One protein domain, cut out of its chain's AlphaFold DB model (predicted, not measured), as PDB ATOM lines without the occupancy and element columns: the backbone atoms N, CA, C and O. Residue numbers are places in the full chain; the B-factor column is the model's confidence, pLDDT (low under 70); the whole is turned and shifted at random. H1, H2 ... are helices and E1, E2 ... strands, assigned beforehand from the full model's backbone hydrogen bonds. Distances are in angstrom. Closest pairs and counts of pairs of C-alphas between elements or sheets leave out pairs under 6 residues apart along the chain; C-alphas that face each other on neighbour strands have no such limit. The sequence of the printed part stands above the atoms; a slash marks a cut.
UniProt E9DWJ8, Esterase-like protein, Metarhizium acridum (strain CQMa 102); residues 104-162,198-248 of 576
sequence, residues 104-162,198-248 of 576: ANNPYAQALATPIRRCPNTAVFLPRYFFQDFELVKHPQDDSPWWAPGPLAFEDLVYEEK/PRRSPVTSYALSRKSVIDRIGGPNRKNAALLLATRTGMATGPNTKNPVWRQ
ATOM      1  N   ALA A 104      -6.182  -0.311  -1.019       77.88
ATOM      2  CA  ALA A 104      -5.548  -1.038   0.081       77.88
ATOM      3  C   ALA A 104      -5.828  -2.550   0.040       77.88
ATOM      4  O   ALA A 104      -4.996  -3.333   0.485       77.88
ATOM      5  N   ASN A 105      -6.974  -2.962  -0.510       76.25
ATOM      6  CA  ASN A 105      -7.350  -4.368  -0.674       76.25
ATOM      7  C   ASN A 105      -6.931  -4.960  -2.031       76.25
ATOM      8  O   ASN A 105      -7.193  -6.135  -2.277       76.25
ATOM      9  N   ASN A 106      -6.335  -4.170  -2.929       81.38
ATOM     10  CA  ASN A 106      -5.926  -4.649  -4.243       81.38
ATOM     11  C   ASN A 106      -4.595  -5.421  -4.112       81.38
ATOM     12  O   ASN A 106      -3.592  -4.809  -3.735       81.38
ATOM     13  N   PRO A 107      -4.551  -6.727  -4.445       81.19
ATOM     14  CA  PRO A 107      -3.341  -7.537  -4.297       81.19
ATOM     15  C   PRO A 107      -2.170  -7.018  -5.145       81.19
ATOM     16  O   PRO A 107      -1.030  -7.044  -4.691       81.19
ATOM     17  N   TYR A 108      -2.435  -6.456  -6.327       86.12
ATOM     18  CA  TYR A 108      -1.399  -5.864  -7.178       86.12
ATOM     19  C   TYR A 108      -0.827  -4.583  -6.572       86.12
ATOM     20  O   TYR A 108       0.380  -4.359  -6.610       86.12
ATOM     21  N   ALA A 109      -1.672  -3.754  -5.953       87.81
ATOM     22  CA  ALA A 109      -1.200  -2.565  -5.247       87.81
ATOM     23  C   ALA A 109      -0.365  -2.940  -4.012       87.81
ATOM     24  O   ALA A 109       0.656  -2.309  -3.754       87.81
ATOM     25  N   GLN A 110      -0.758  -3.991  -3.283       83.94
ATOM     26  CA  GLN A 110       0.025  -4.528  -2.165       83.94
ATOM     27  C   GLN A 110       1.389  -5.057  -2.629       83.94
ATOM     28  O   GLN A 110       2.401  -4.733  -2.010       83.94
ATOM     29  N   ALA A 111       1.435  -5.789  -3.747       86.12
ATOM     30  CA  ALA A 111       2.674  -6.263  -4.362       86.12
ATOM     31  C   ALA A 111       3.614  -5.104  -4.739       86.12
ATOM     32  O   ALA A 111       4.796  -5.104  -4.377       86.12
ATOM     33  N   LEU A 112       3.078  -4.079  -5.409       90.38
ATOM     34  CA  LEU A 112       3.831  -2.895  -5.833       90.38
ATOM     35  C   LEU A 112       4.296  -2.019  -4.661       90.38
ATOM     36  O   LEU A 112       5.336  -1.375  -4.756       90.38
ATOM     37  N   ALA A 113       3.558  -2.013  -3.548       84.75
ATOM     38  CA  ALA A 113       3.910  -1.258  -2.348       84.75
ATOM     39  C   ALA A 113       5.080  -1.874  -1.556       84.75
ATOM     40  O   ALA A 113       5.568  -1.262  -0.601       84.75
ATOM     41  N   THR A 114       5.539  -3.078  -1.917       82.75
ATOM     42  CA  THR A 114       6.685  -3.700  -1.248       82.75
ATOM     43  C   THR A 114       7.996  -2.947  -1.546       82.75
ATOM     44  O   THR A 114       8.152  -2.352  -2.612       82.75
ATOM     45  N   PRO A 115       8.982  -2.945  -0.625       84.88
ATOM     46  CA  PRO A 115      10.218  -2.185  -0.815       84.88
ATOM     47  C   PRO A 115      10.988  -2.600  -2.069       84.88
ATOM     48  O   PRO A 115      11.133  -3.794  -2.327       84.88
ATOM     49  N   ILE A 116      11.575  -1.634  -2.778       87.69
ATOM     50  CA  ILE A 116      12.397  -1.910  -3.961       87.69
ATOM     51  C   ILE A 116      13.645  -2.715  -3.567       87.69
ATOM     52  O   ILE A 116      14.305  -2.449  -2.550       87.69
ATOM     53  N   ARG A 117      13.960  -3.729  -4.369       87.88
ATOM     54  CA  ARG A 117      15.148  -4.581  -4.273       87.88
ATOM     55  C   ARG A 117      15.814  -4.683  -5.639       87.88
ATOM     56  O   ARG A 117      15.177  -4.463  -6.664       87.88
ATOM     57  N   ARG A 118      17.104  -5.010  -5.624       89.12
ATOM     58  CA  ARG A 118      17.912  -5.259  -6.818       89.12
ATOM     59  C   ARG A 118      18.269  -6.736  -6.871       89.12
ATOM     60  O   ARG A 118      18.718  -7.272  -5.859       89.12
ATOM     61  N   CYS A 119      18.142  -7.361  -8.036       91.38
ATOM     62  CA  CYS A 119      18.733  -8.675  -8.270       91.38
ATOM     63  C   CYS A 119      20.195  -8.529  -8.728       91.38
ATOM     64  O   CYS A 119      20.430  -7.888  -9.752       91.38
ATOM     65  N   PRO A 120      21.183  -9.134  -8.039       89.19
ATOM     66  CA  PRO A 120      22.586  -9.066  -8.456       89.19
ATOM     67  C   PRO A 120      22.854  -9.690  -9.832       89.19
ATOM     68  O   PRO A 120      23.701  -9.197 -10.565       89.19
ATOM     69  N   ASN A 121      22.107 -10.738 -10.197       90.56
ATOM     70  CA  ASN A 121      22.309 -11.491 -11.441       90.56
ATOM     71  C   ASN A 121      21.736 -10.810 -12.691       90.56
ATOM     72  O   ASN A 121      22.245 -11.018 -13.786       90.56
ATOM     73  N   THR A 122      20.668 -10.021 -12.548       92.31
ATOM     74  CA  THR A 122      19.993  -9.355 -13.683       92.31
ATOM     75  C   THR A 122      20.093  -7.833 -13.631       92.31
ATOM     76  O   THR A 122      19.665  -7.166 -14.562       92.31
ATOM     77  N   ALA A 123      20.604  -7.272 -12.531       91.12
ATOM     78  CA  ALA A 123      20.623  -5.842 -12.217       91.12
ATOM     79  C   ALA A 123      19.248  -5.140 -12.194       91.12
ATOM     80  O   ALA A 123      19.199  -3.934 -11.967       91.12
ATOM     81  N   VAL A 124      18.141  -5.875 -12.345       93.00
ATOM     82  CA  VAL A 124      16.771  -5.343 -12.326       93.00
ATOM     83  C   VAL A 124      16.397  -4.831 -10.934       93.00
ATOM     84  O   VAL A 124      16.685  -5.486  -9.926       93.00
ATOM     85  N   PHE A 125      15.705  -3.687 -10.894       94.00
ATOM     86  CA  PHE A 125      15.135  -3.080  -9.693       94.00
ATOM     87  C   PHE A 125      13.608  -3.170  -9.726       94.00
ATOM     88  O   PHE A 125      12.967  -2.551 -10.568       94.00
ATOM     89  N   LEU A 126      13.022  -3.927  -8.801       94.00
ATOM     90  CA  LEU A 126      11.567  -4.102  -8.684       94.00
ATOM     91  C   LEU A 126      11.137  -4.106  -7.205       94.00
ATOM     92  O   LEU A 126      11.980  -4.200  -6.308       94.00
ATOM     93  N   PRO A 127       9.837  -3.995  -6.901       93.38
ATOM     94  CA  PRO A 127       9.320  -4.294  -5.567       93.38
ATOM     95  C   PRO A 127       9.705  -5.713  -5.111       93.38
ATOM     96  O   PRO A 127       9.746  -6.639  -5.923       93.38
ATOM     97  N   ARG A 128       9.984  -5.895  -3.808       88.50
ATOM     98  CA  ARG A 128      10.386  -7.179  -3.191       88.50
ATOM     99  C   ARG A 128       9.491  -8.341  -3.621       88.50
ATOM    100  O   ARG A 128      10.016  -9.430  -3.789       88.50
ATOM    101  N   TYR A 129       8.193  -8.105  -3.794       88.44
ATOM    102  CA  TYR A 129       7.215  -9.118  -4.195       88.44
ATOM    103  C   TYR A 129       7.627  -9.920  -5.445       88.44
ATOM    104  O   TYR A 129       7.337 -11.104  -5.553       88.44
ATOM    105  N   PHE A 130       8.350  -9.301  -6.384       91.75
ATOM    106  CA  PHE A 130       8.797  -9.959  -7.618       91.75
ATOM    107  C   PHE A 130      10.135 -10.701  -7.473       91.75
ATOM    108  O   PHE A 130      10.676 -11.210  -8.457       91.75
ATOM    109  N   PHE A 131      10.693 -10.760  -6.264       91.44
ATOM    110  CA  PHE A 131      11.963 -11.410  -5.973       91.44
ATOM    111  C   PHE A 131      11.785 -12.583  -5.014       91.44
ATOM    112  O   PHE A 131      11.092 -12.485  -4.007       91.44
ATOM    113  N   GLN A 132      12.513 -13.656  -5.295       91.12
ATOM    114  CA  GLN A 132      12.755 -14.745  -4.368       91.12
ATOM    115  C   GLN A 132      13.930 -14.368  -3.458       91.12
ATOM    116  O   GLN A 132      15.002 -13.991  -3.944       91.12
ATOM    117  N   ASP A 133      13.744 -14.454  -2.142       88.75
ATOM    118  CA  ASP A 133      14.829 -14.292  -1.181       88.75
ATOM    119  C   ASP A 133      15.571 -15.612  -0.944       88.75
ATOM    120  O   ASP A 133      14.976 -16.686  -0.834       88.75
ATOM    121  N   PHE A 134      16.892 -15.512  -0.860       89.19
ATOM    122  CA  PHE A 134      17.795 -16.600  -0.520       89.19
ATOM    123  C   PHE A 134      18.630 -16.187   0.678       89.19
ATOM    124  O   PHE A 134      19.142 -15.070   0.739       89.19
ATOM    125  N   GLU A 135      18.771 -17.082   1.635       87.81
ATOM    126  CA  GLU A 135      19.542 -16.871   2.843       87.81
ATOM    127  C   GLU A 135      20.734 -17.804   2.881       87.81
ATOM    128  O   GLU A 135      20.643 -18.972   2.503       87.81
ATOM    129  N   LEU A 136      21.850 -17.265   3.362       86.00
ATOM    130  CA  LEU A 136      23.010 -18.072   3.669       86.00
ATOM    131  C   LEU A 136      22.756 -18.777   5.000       86.00
ATOM    132  O   LEU A 136      22.602 -18.121   6.037       86.00
ATOM    133  N   VAL A 137      22.683 -20.099   4.972       84.88
ATOM    134  CA  VAL A 137      22.448 -20.943   6.144       84.88
ATOM    135  C   VAL A 137      23.583 -21.944   6.292       84.88
ATOM    136  O   VAL A 137      24.284 -22.236   5.334       84.88
ATOM    137  N   LYS A 138      23.773 -22.451   7.507       84.44
ATOM    138  CA  LYS A 138      24.634 -23.608   7.739       84.44
ATOM    139  C   LYS A 138      23.831 -24.870   7.470       84.44
ATOM    140  O   LYS A 138      22.671 -24.944   7.887       84.44
ATOM    141  N   HIS A 139      24.428 -25.820   6.775       82.81
ATOM    142  CA  HIS A 139      23.824 -27.119   6.565       82.81
ATOM    143  C   HIS A 139      23.804 -27.920   7.883       82.81
ATOM    144  O   HIS A 139      24.767 -27.845   8.643       82.81
ATOM    145  N   PRO A 140      22.716 -28.655   8.200       78.56
ATOM    146  CA  PRO A 140      22.533 -29.244   9.530       78.56
ATOM    147  C   PRO A 140      23.548 -30.323   9.926       78.56
ATOM    148  O   PRO A 140      23.672 -30.601  11.112       78.56
ATOM    149  N   GLN A 141      24.214 -30.958   8.957       83.69
ATOM    150  CA  GLN A 141      25.089 -32.111   9.214       83.69
ATOM    151  C   GLN A 141      26.580 -31.753   9.220       83.69
ATOM    152  O   GLN A 141      27.324 -32.281  10.034       83.69
ATOM    153  N   ASP A 142      27.016 -30.872   8.320       83.00
ATOM    154  CA  ASP A 142      28.438 -30.580   8.067       83.00
ATOM    155  C   ASP A 142      28.796 -29.103   8.299       83.00
ATOM    156  O   ASP A 142      29.920 -28.680   8.037       83.00
ATOM    157  N   ASP A 143      27.832 -28.301   8.767       80.00
ATOM    158  CA  ASP A 143      27.978 -26.872   9.048       80.00
ATOM    159  C   ASP A 143      28.415 -26.020   7.832       80.00
ATOM    160  O   ASP A 143      28.732 -24.829   7.968       80.00
ATOM    161  N   SER A 144      28.379 -26.604   6.627       83.88
ATOM    162  CA  SER A 144      28.813 -25.968   5.386       83.88
ATOM    163  C   SER A 144      27.842 -24.855   4.957       83.88
ATOM    164  O   SER A 144      26.639 -24.918   5.237       83.88
ATOM    165  N   PRO A 145      28.324 -23.783   4.299       86.94
ATOM    166  CA  PRO A 145      27.470 -22.670   3.900       86.94
ATOM    167  C   PRO A 145      26.595 -23.055   2.703       86.94
ATOM    168  O   PRO A 145      27.098 -23.462   1.659       86.94
ATOM    169  N   TRP A 146      25.281 -22.909   2.827       88.62
ATOM    170  CA  TRP A 146      24.296 -23.234   1.793       88.62
ATOM    171  C   TRP A 146      23.417 -22.027   1.489       88.62
ATOM    172  O   TRP A 146      23.061 -21.251   2.379       88.62
ATOM    173  N   TRP A 147      23.014 -21.895   0.228       88.75
ATOM    174  CA  TRP A 147      21.906 -21.027  -0.147       88.75
ATOM    175  C   TRP A 147      20.587 -21.778  -0.005       88.75
ATOM    176  O   TRP A 147      20.318 -22.731  -0.735       88.75
ATOM    177  N   ALA A 148      19.737 -21.307   0.902       88.00
ATOM    178  CA  ALA A 148      18.384 -21.816   1.074       88.00
ATOM    179  C   ALA A 148      17.354 -20.719   0.771       88.00
ATOM    180  O   ALA A 148      17.633 -19.542   1.014       88.00
ATOM    181  N   PRO A 149      16.157 -21.060   0.265       87.56
ATOM    182  CA  PRO A 149      15.048 -20.115   0.212       87.56
ATOM    183  C   PRO A 149      14.802 -19.512   1.600       87.56
ATOM    184  O   PRO A 149      14.789 -20.233   2.600       87.56
ATOM    185  N   GLY A 150      14.639 -18.190   1.668       76.69
ATOM    186  CA  GLY A 150      14.425 -17.501   2.938       76.69
ATOM    187  C   GLY A 150      13.142 -17.965   3.646       76.69
ATOM    188  O   GLY A 150      12.229 -18.497   3.009       76.69
ATOM    189  N   PRO A 151      12.995 -17.711   4.959       66.19
ATOM    190  CA  PRO A 151      11.782 -18.060   5.703       66.19
ATOM    191  C   PRO A 151      10.534 -17.351   5.158       66.19
ATOM    192  O   PRO A 151       9.411 -17.744   5.463       66.19
ATOM    193  N   LEU A 152      10.727 -16.312   4.340       63.91
ATOM    194  CA  LEU A 152       9.664 -15.525   3.738       63.91
ATOM    195  C   LEU A 152       9.488 -15.784   2.239       63.91
ATOM    196  O   LEU A 152       8.645 -15.136   1.621       63.91
ATOM    197  N   ALA A 153      10.216 -16.758   1.682       64.94
ATOM    198  CA  ALA A 153      10.127 -17.210   0.292       64.94
ATOM    199  C   ALA A 153       8.696 -17.508  -0.157       64.94
ATOM    200  O   ALA A 153       8.349 -17.414  -1.329       64.94
ATOM    201  N   PHE A 154       7.865 -17.877   0.808       63.16
ATOM    202  CA  PHE A 154       6.488 -18.252   0.588       63.16
ATOM    203  C   PHE A 154       5.525 -17.461   1.474       63.16
ATOM    204  O   PHE A 154       4.355 -17.804   1.487       63.16
ATOM    205  N   GLU A 155       5.975 -16.435   2.208       60.47
ATOM    206  CA  GLU A 155       5.137 -15.638   3.129       60.47
ATOM    207  C   GLU A 155       3.875 -15.109   2.430       60.47
ATOM    208  O   GLU A 155       2.777 -15.199   2.975       60.47
ATOM    209  N   ASP A 156       4.014 -14.672   1.178       54.53
ATOM    210  CA  ASP A 156       2.913 -14.146   0.367       54.53
ATOM    211  C   ASP A 156       1.973 -15.242  -0.183       54.53
ATOM    212  O   ASP A 156       0.838 -14.958  -0.567       54.53
ATOM    213  N   LEU A 157       2.432 -16.499  -0.207       51.16
ATOM    214  CA  LEU A 157       1.671 -17.688  -0.621       51.16
ATOM    215  C   LEU A 157       1.128 -18.480   0.576       51.16
ATOM    216  O   LEU A 157       0.375 -19.440   0.409       51.16
ATOM    217  N   VAL A 158       1.527 -18.107   1.790       45.09
ATOM    218  CA  VAL A 158       1.074 -18.727   3.028       45.09
ATOM    219  C   VAL A 158      -0.329 -18.201   3.322       45.09
ATOM    220  O   VAL A 158      -0.536 -17.138   3.906       45.09
ATOM    221  N   TYR A 159      -1.335 -19.011   2.988       42.19
ATOM    222  CA  TYR A 159      -2.409 -19.180   3.956       42.19
ATOM    223  C   TYR A 159      -1.731 -19.794   5.178       42.19
ATOM    224  O   TYR A 159      -1.078 -20.817   5.037       42.19
ATOM    225  N   GLU A 160      -1.765 -19.115   6.321       33.00
ATOM    226  CA  GLU A 160      -1.037 -19.453   7.554       33.00
ATOM    227  C   GLU A 160      -1.504 -20.795   8.162       33.00
ATOM    228  O   GLU A 160      -1.988 -20.871   9.282       33.00
ATOM    229  N   GLU A 161      -1.364 -21.895   7.433       30.94
ATOM    230  CA  GLU A 161      -1.082 -23.190   8.022       30.94
ATOM    231  C   GLU A 161       0.339 -23.097   8.580       30.94
ATOM    232  O   GLU A 161       1.329 -23.345   7.891       30.94
ATOM    233  N   LYS A 162       0.458 -22.678   9.843       25.00
ATOM    234  CA  LYS A 162       1.639 -23.065  10.609       25.00
ATOM    235  C   LYS A 162       1.656 -24.599  10.639       25.00
ATOM    236  O   LYS A 162       0.612 -25.179  10.950       25.00
ATOM    237  N   PRO A 198      12.310 -18.270  12.758       45.38
ATOM    238  CA  PRO A 198      11.579 -17.018  12.983       45.38
ATOM    239  C   PRO A 198      12.385 -15.749  12.652       45.38
ATOM    240  O   PRO A 198      11.851 -14.644  12.725       45.38
ATOM    241  N   ARG A 199      13.680 -15.870  12.333       56.50
ATOM    242  CA  ARG A 199      14.566 -14.738  12.037       56.50
ATOM    243  C   ARG A 199      15.322 -14.976  10.741       56.50
ATOM    244  O   ARG A 199      15.848 -16.066  10.529       56.50
ATOM    245  N   ARG A 200      15.399 -13.923   9.929       64.69
ATOM    246  CA  ARG A 200      16.226 -13.903   8.724       64.69
ATOM    247  C   ARG A 200      17.695 -14.100   9.075       64.69
ATOM    248  O   ARG A 200      18.170 -13.550  10.071       64.69
ATOM    249  N   SER A 201      18.404 -14.842   8.237       69.44
ATOM    250  CA  SER A 201      19.861 -14.895   8.256       69.44
ATOM    251  C   SER A 201      20.455 -13.485   8.099       69.44
ATOM    252  O   SER A 201      19.903 -12.667   7.356       69.44
ATOM    253  N   PRO A 202      21.597 -13.183   8.749       68.38
ATOM    254  CA  PRO A 202      22.328 -11.932   8.534       68.38
ATOM    255  C   PRO A 202      22.647 -11.657   7.058       68.38
ATOM    256  O   PRO A 202      22.750 -10.497   6.654       68.38
ATOM    257  N   VAL A 203      22.772 -12.713   6.248       78.38
ATOM    258  CA  VAL A 203      23.027 -12.626   4.810       78.38
ATOM    259  C   VAL A 203      21.802 -13.123   4.041       78.38
ATOM    260  O   VAL A 203      21.599 -14.323   3.866       78.38
ATOM    261  N   THR A 204      21.002 -12.175   3.547       84.56
ATOM    262  CA  THR A 204      19.903 -12.421   2.599       84.56
ATOM    263  C   THR A 204      20.246 -11.805   1.242       84.56
ATOM    264  O   THR A 204      20.618 -10.629   1.173       84.56
ATOM    265  N   SER A 205      20.075 -12.544   0.155       88.06
ATOM    266  CA  SER A 205      20.170 -12.067  -1.227       88.06
ATOM    267  C   SER A 205      18.823 -12.213  -1.939       88.06
ATOM    268  O   SER A 205      17.951 -12.944  -1.477       88.06
ATOM    269  N   TYR A 206      18.624 -11.480  -3.031       90.19
ATOM    270  CA  TYR A 206      17.364 -11.472  -3.780       90.19
ATOM    271  C   TYR A 206      17.632 -11.842  -5.239       90.19
ATOM    272  O   TYR A 206      18.457 -11.207  -5.899       90.19
ATOM    273  N   ALA A 207      16.920 -12.836  -5.761       92.50
ATOM    274  CA  ALA A 207      16.937 -13.192  -7.175       92.50
ATOM    275  C   ALA A 207      15.565 -12.939  -7.793       92.50
ATOM    276  O   ALA A 207      14.546 -13.082  -7.119       92.50
ATOM    277  N   LEU A 208      15.524 -12.512  -9.058       93.88
ATOM    278  CA  LEU A 208      14.252 -12.306  -9.758       93.88
ATOM    279  C   LEU A 208      13.463 -13.618  -9.725       93.88
ATOM    280  O   LEU A 208      14.035 -14.659 -10.046       93.88
ATOM    281  N   SER A 209      12.189 -13.569  -9.319       91.94
ATOM    282  CA  SER A 209      11.342 -14.758  -9.159       91.94
ATOM    283  C   SER A 209      10.904 -15.296 -10.525       91.94
ATOM    284  O   SER A 209       9.763 -15.169 -10.962       91.94
ATOM    285  N   ARG A 210      11.881 -15.817 -11.264       92.38
ATOM    286  CA  ARG A 210      11.759 -16.408 -12.591       92.38
ATOM    287  C   ARG A 210      12.594 -17.673 -12.612       92.38
ATOM    288  O   ARG A 210      13.793 -17.608 -12.344       92.38
ATOM    289  N   LYS A 211      11.974 -18.793 -12.988       92.25
ATOM    290  CA  LYS A 211      12.625 -20.110 -13.021       92.25
ATOM    291  C   LYS A 211      13.951 -20.071 -13.788       92.25
ATOM    292  O   LYS A 211      14.978 -20.410 -13.226       92.25
ATOM    293  N   SER A 212      13.952 -19.502 -14.995       93.50
ATOM    294  CA  SER A 212      15.156 -19.385 -15.833       93.50
ATOM    295  C   SER A 212      16.311 -18.616 -15.179       93.50
ATOM    296  O   SER A 212      17.475 -18.935 -15.409       93.50
ATOM    297  N   VAL A 213      16.020 -17.613 -14.344       93.69
ATOM    298  CA  VAL A 213      17.052 -16.865 -13.607       93.69
ATOM    299  C   VAL A 213      17.608 -17.704 -12.461       93.69
ATOM    300  O   VAL A 213      18.813 -17.691 -12.235       93.69
ATOM    301  N   ILE A 214      16.748 -18.431 -11.750       94.00
ATOM    302  CA  ILE A 214      17.132 -19.292 -10.625       94.00
ATOM    303  C   ILE A 214      17.950 -20.489 -11.127       94.00
ATOM    304  O   ILE A 214      19.005 -20.780 -10.567       94.00
ATOM    305  N   ASP A 215      17.536 -21.109 -12.231       93.81
ATOM    306  CA  ASP A 215      18.263 -22.205 -12.882       93.81
ATOM    307  C   ASP A 215      19.640 -21.733 -13.371       93.81
ATOM    308  O   ASP A 215      20.649 -22.406 -13.169       93.81
ATOM    309  N   ARG A 216      19.730 -20.510 -13.916       92.25
ATOM    310  CA  ARG A 216      21.011 -19.900 -14.306       92.25
ATOM    311  C   ARG A 216      21.976 -19.723 -13.127       92.25
ATOM    312  O   ARG A 216      23.190 -19.759 -13.340       92.25
ATOM    313  N   ILE A 217      21.480 -19.521 -11.904       91.56
ATOM    314  CA  ILE A 217      22.331 -19.439 -10.704       91.56
ATOM    315  C   ILE A 217      22.925 -20.811 -10.365       91.56
ATOM    316  O   ILE A 217      24.095 -20.875  -9.991       91.56
ATOM    317  N   GLY A 218      22.145 -21.884 -10.534       87.50
ATOM    318  CA  GLY A 218      22.575 -23.266 -10.292       87.50
ATOM    319  C   GLY A 218      23.295 -23.946 -11.452       87.50
ATOM    320  O   GLY A 218      23.742 -25.079 -11.300       87.50
ATOM    321  N   GLY A 219      23.409 -23.272 -12.596       87.38
ATOM    322  CA  GLY A 219      24.100 -23.780 -13.775       87.38
ATOM    323  C   GLY A 219      25.624 -23.902 -13.602       87.38
ATOM    324  O   GLY A 219      26.186 -23.540 -12.566       87.38
ATOM    325  N   PRO A 220      26.339 -24.348 -14.653       83.94
ATOM    326  CA  PRO A 220      27.783 -24.611 -14.588       83.94
ATOM    327  C   PRO A 220      28.616 -23.355 -14.278       83.94
ATOM    328  O   PRO A 220      29.717 -23.435 -13.732       83.94
ATOM    329  N   ASN A 221      28.085 -22.166 -14.583       86.56
ATOM    330  CA  ASN A 221      28.755 -20.900 -14.322       86.56
ATOM    331  C   ASN A 221      28.577 -20.442 -12.862       86.56
ATOM    332  O   ASN A 221      27.674 -19.667 -12.531       86.56
ATOM    333  N   ARG A 222      29.524 -20.842 -12.007       82.75
ATOM    334  CA  ARG A 222      29.568 -20.496 -10.572       82.75
ATOM    335  C   ARG A 222      29.620 -18.988 -10.278       82.75
ATOM    336  O   ARG A 222      29.335 -18.583  -9.149       82.75
ATOM    337  N   LYS A 223      29.921 -18.131 -11.268       85.06
ATOM    338  CA  LYS A 223      29.919 -16.666 -11.094       85.06
ATOM    339  C   LYS A 223      28.543 -16.142 -10.675       85.06
ATOM    340  O   LYS A 223      28.473 -15.225  -9.864       85.06
ATOM    341  N   ASN A 224      27.451 -16.740 -11.162       87.81
ATOM    342  CA  ASN A 224      26.090 -16.288 -10.841       87.81
ATOM    343  C   ASN A 224      25.736 -16.505  -9.354       87.81
ATOM    344  O   ASN A 224      25.103 -15.657  -8.720       87.81
ATOM    345  N   ALA A 225      26.192 -17.614  -8.763       85.69
ATOM    346  CA  ALA A 225      26.062 -17.859  -7.327       85.69
ATOM    347  C   ALA A 225      26.978 -16.931  -6.509       85.69
ATOM    348  O   ALA A 225      26.555 -16.386  -5.490       85.69
ATOM    349  N   ALA A 226      28.202 -16.670  -6.986       84.38
ATOM    350  CA  ALA A 226      29.126 -15.734  -6.339       84.38
ATOM    351  C   ALA A 226      28.588 -14.286  -6.313       84.38
ATOM    352  O   ALA A 226      28.750 -13.575  -5.317       84.38
ATOM    353  N   LEU A 227      27.866 -13.856  -7.357       87.00
ATOM    354  CA  LEU A 227      27.227 -12.535  -7.423       87.00
ATOM    355  C   LEU A 227      26.203 -12.292  -6.303       87.00
ATOM    356  O   LEU A 227      25.963 -11.140  -5.931       87.00
ATOM    357  N   LEU A 228      25.630 -13.351  -5.719       85.56
ATOM    358  CA  LEU A 228      24.722 -13.226  -4.574       85.56
ATOM    359  C   LEU A 228      25.424 -12.678  -3.323       85.56
ATOM    360  O   LEU A 228      24.756 -12.047  -2.500       85.56
ATOM    361  N   LEU A 229      26.744 -12.881  -3.208       80.88
ATOM    362  CA  LEU A 229      27.599 -12.337  -2.148       80.88
ATOM    363  C   LEU A 229      28.303 -11.037  -2.560       80.88
ATOM    364  O   LEU A 229      28.567 -10.202  -1.701       80.88
ATOM    365  N   ALA A 230      28.556 -10.822  -3.856       70.25
ATOM    366  CA  ALA A 230      29.366  -9.707  -4.365       70.25
ATOM    367  C   ALA A 230      28.846  -8.301  -4.005       70.25
ATOM    368  O   ALA A 230      29.597  -7.333  -4.021       70.25
ATOM    369  N   THR A 231      27.562  -8.163  -3.668       62.44
ATOM    370  CA  THR A 231      26.961  -6.882  -3.248       62.44
ATOM    371  C   THR A 231      27.023  -6.641  -1.734       62.44
ATOM    372  O   THR A 231      26.413  -5.692  -1.234       62.44
ATOM    373  N   ARG A 232      27.725  -7.493  -0.975       64.56
ATOM    374  CA  ARG A 232      27.817  -7.420   0.488       64.56
ATOM    375  C   ARG A 232      29.229  -7.042   0.930       64.56
ATOM    376  O   ARG A 232      30.191  -7.738   0.642       64.56
ATOM    377  N   THR A 233      29.319  -5.946   1.677       51.66
ATOM    378  CA  THR A 233      30.553  -5.431   2.285       51.66
ATOM    379  C   THR A 233      30.371  -5.300   3.801       51.66
ATOM    380  O   THR A 233      29.335  -4.795   4.244       51.66
ATOM    381  N   GLY A 234      31.368  -5.698   4.597       56.69
ATOM    382  CA  GLY A 234      31.428  -5.469   6.052       56.69
ATOM    383  C   GLY A 234      31.364  -6.735   6.921       56.69
ATOM    384  O   GLY A 234      31.253  -7.843   6.418       56.69
ATOM    385  N   MET A 235      31.389  -6.569   8.250       51.66
ATOM    386  CA  MET A 235      31.527  -7.645   9.261       51.66
ATOM    387  C   MET A 235      30.457  -8.762   9.250       51.66
ATOM    388  O   MET A 235      30.565  -9.710  10.022       51.66
ATOM    389  N   ALA A 236      29.404  -8.659   8.433       54.22
ATOM    390  CA  ALA A 236      28.386  -9.708   8.304       54.22
ATOM    391  C   ALA A 236      28.854 -10.899   7.442       54.22
ATOM    392  O   ALA A 236      28.255 -11.970   7.508       54.22
ATOM    393  N   THR A 237      29.913 -10.730   6.643       59.78
ATOM    394  CA  THR A 237      30.554 -11.805   5.876       59.78
ATOM    395  C   THR A 237      31.703 -12.392   6.692       59.78
ATOM    396  O   THR A 237      32.833 -11.913   6.625       59.78
ATOM    397  N   GLY A 238      31.404 -13.396   7.518       58.19
ATOM    398  CA  GLY A 238      32.424 -14.130   8.273       58.19
ATOM    399  C   GLY A 238      33.305 -15.019   7.376       58.19
ATOM    400  O   GLY A 238      32.930 -15.304   6.235       58.19
ATOM    401  N   PRO A 239      34.451 -15.517   7.876       56.09
ATOM    402  CA  PRO A 239      35.393 -16.338   7.102       56.09
ATOM    403  C   PRO A 239      34.774 -17.628   6.529       56.09
ATOM    404  O   PRO A 239      35.156 -18.047   5.439       56.09
ATOM    405  N   ASN A 240      33.747 -18.183   7.187       60.19
ATOM    406  CA  ASN A 240      33.009 -19.387   6.768       60.19
ATOM    407  C   ASN A 240      31.899 -19.144   5.722       60.19
ATOM    408  O   ASN A 240      31.036 -19.991   5.523       60.19
ATOM    409  N   THR A 241      31.878 -17.982   5.059       64.38
ATOM    410  CA  THR A 241      30.874 -17.648   4.023       64.38
ATOM    411  C   THR A 241      31.373 -17.867   2.589       64.38
ATOM    412  O   THR A 241      30.687 -17.509   1.631       64.38
ATOM    413  N   LYS A 242      32.568 -18.448   2.426       65.94
ATOM    414  CA  LYS A 242      33.180 -18.724   1.121       65.94
ATOM    415  C   LYS A 242      32.493 -19.918   0.443       65.94
ATOM    416  O   LYS A 242      32.233 -20.924   1.086       65.94
ATOM    417  N   ASN A 243      32.239 -19.793  -0.862       74.69
ATOM    418  CA  ASN A 243      31.718 -20.845  -1.748       74.69
ATOM    419  C   ASN A 243      30.455 -21.571  -1.253       74.69
ATOM    420  O   ASN A 243      30.461 -22.796  -1.136       74.69
ATOM    421  N   PRO A 244      29.355 -20.849  -0.989       83.62
ATOM    422  CA  PRO A 244      28.128 -21.497  -0.571       83.62
ATOM    423  C   PRO A 244      27.567 -22.445  -1.628       83.62
ATOM    424  O   PRO A 244      27.503 -22.105  -2.814       83.62
ATOM    425  N   VAL A 245      27.110 -23.607  -1.171       88.00
ATOM    426  CA  VAL A 245      26.479 -24.619  -2.013       88.00
ATOM    427  C   VAL A 245      25.138 -24.095  -2.511       88.00
ATOM    428  O   VAL A 245      24.314 -23.584  -1.748       88.00
ATOM    429  N   TRP A 246      24.922 -24.231  -3.815       89.12
ATOM    430  CA  TRP A 246      23.648 -23.968  -4.465       89.12
ATOM    431  C   TRP A 246      23.122 -25.263  -5.073       89.12
ATOM    432  O   TRP A 246      23.822 -25.938  -5.825       89.12
ATOM    433  N   ARG A 247      21.868 -25.594  -4.772       87.00
ATOM    434  CA  ARG A 247      21.193 -26.767  -5.327       87.00
ATOM    435  C   ARG A 247      20.883 -26.562  -6.816       87.00
ATOM    436  O   ARG A 247      20.219 -25.592  -7.169       87.00
ATOM    437  N   GLN A 248      21.333 -27.468  -7.682       87.19
ATOM    438  CA  GLN A 248      21.212 -27.311  -9.141       87.19
ATOM    439  C   GLN A 248      19.752 -27.176  -9.614       87.19
ATOM    440  O   GLN A 248      19.445 -26.274 -10.387       87.19
TER     441      GLN A 248
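This is residues 104 to 162 and 198 to 248 of the 576 residues of the protein "Esterase-like protein" of Metarhizium acridum (strain CQMa 102) (UniProt E9DWJ8). A small antiparallel sheet of three strands, in the order E4, E3, E5, has helix H3 slanting over it at the E5 edge, while H2 only grazes it. The short hairpin of E1 and E2 sits by E5, and the small helix H1 lies beyond that hairpin, far out from the rest. The printed part has 110 residues with, along the chain, H1, E1, E2, E3, E4, E5, H2 and H3; the class is mixed, helices and strands, and under half of the residues are in named elements. The whole is compact, with a radius of gyration of the C-alphas of 14.7 A and spans of 45 by 32 by 28 A.

H1, residues 107 to 112, comes closest to E2, residues 125 to 127, with the C-alphas of Leu 112 and Pro 127 5.7 A apart. E1, residues 116 to 118, forms an antiparallel hairpin with E2, and N 117 and O 126 are 2.8 A apart, within hydrogen-bond range. The inner strand E3, residues 131 to 138, forms a hairpin with the edge strand E4, residues 145 to 149, at 147 degrees between their directions; N 135 and O 148 are 2.8 A apart. On the other side of E3 is the edge strand E5, residues 204 to 208, antiparallel at 145 degrees, with N 132 and O 207 2.8 A apart. The closest C-alphas of E1 and E5 are those of Arg 118 and Tyr 206, 6.9 A apart. H2, residues 211 to 218, is only just on the sheet of E4, E3 and E5, with 5 pairs of C-alphas within 10 A, and only grazes it with residues 213 to 217. H3, residues 223 to 230, is on that sheet at a height over the sheet of 9.6 A and only just over E5, on which 3 of its C-alphas fall. It runs slantwise to the strands, at 43 degrees to E5 on the local plane; the closest C-alphas are those of Ser 205 and Leu 228, 5.8 A apart. H2 and H3 touch only at the corner, about perpendicular at 85 degrees, with the C-alphas of Ile 217 and Asn 224 4.9 A apart. H1 is apart from H2 and H3. Every O i to N i+4 pair is within hydrogen-bond range in H1 and H2, and 2 of 4 are in H3.

H1 is 8.7 A long and begins at C-alpha 107, (-3.341, -7.537, -4.297). E1 is 7.1 A long and E2 7.2 A. E3, the longest strand, covers 22.3 A from C-alpha 131 at (11.963, -11.410, -5.973). E4 is 13.2 A long, E5 13.6 A and H2 10.8 A. H3, 9.7 A long, ends at C-alpha 230, (29.366, -9.707, -4.365).

The two C-alphas farthest apart, those of Ala 104 and Asp 142, are 45.7 A apart. Residues 163 to 197 are cut out, and C-alphas 162 and 198 are 11.9 A apart across the cut. Of the links printed whole, none is long. Residues 157 to 162 stand free, and residues 231 to 248 hold no named element. The mean pLDDT of the printed part is 78.7, and residues 151 to 162, 198 to 202 and 231 to 242 are under 70.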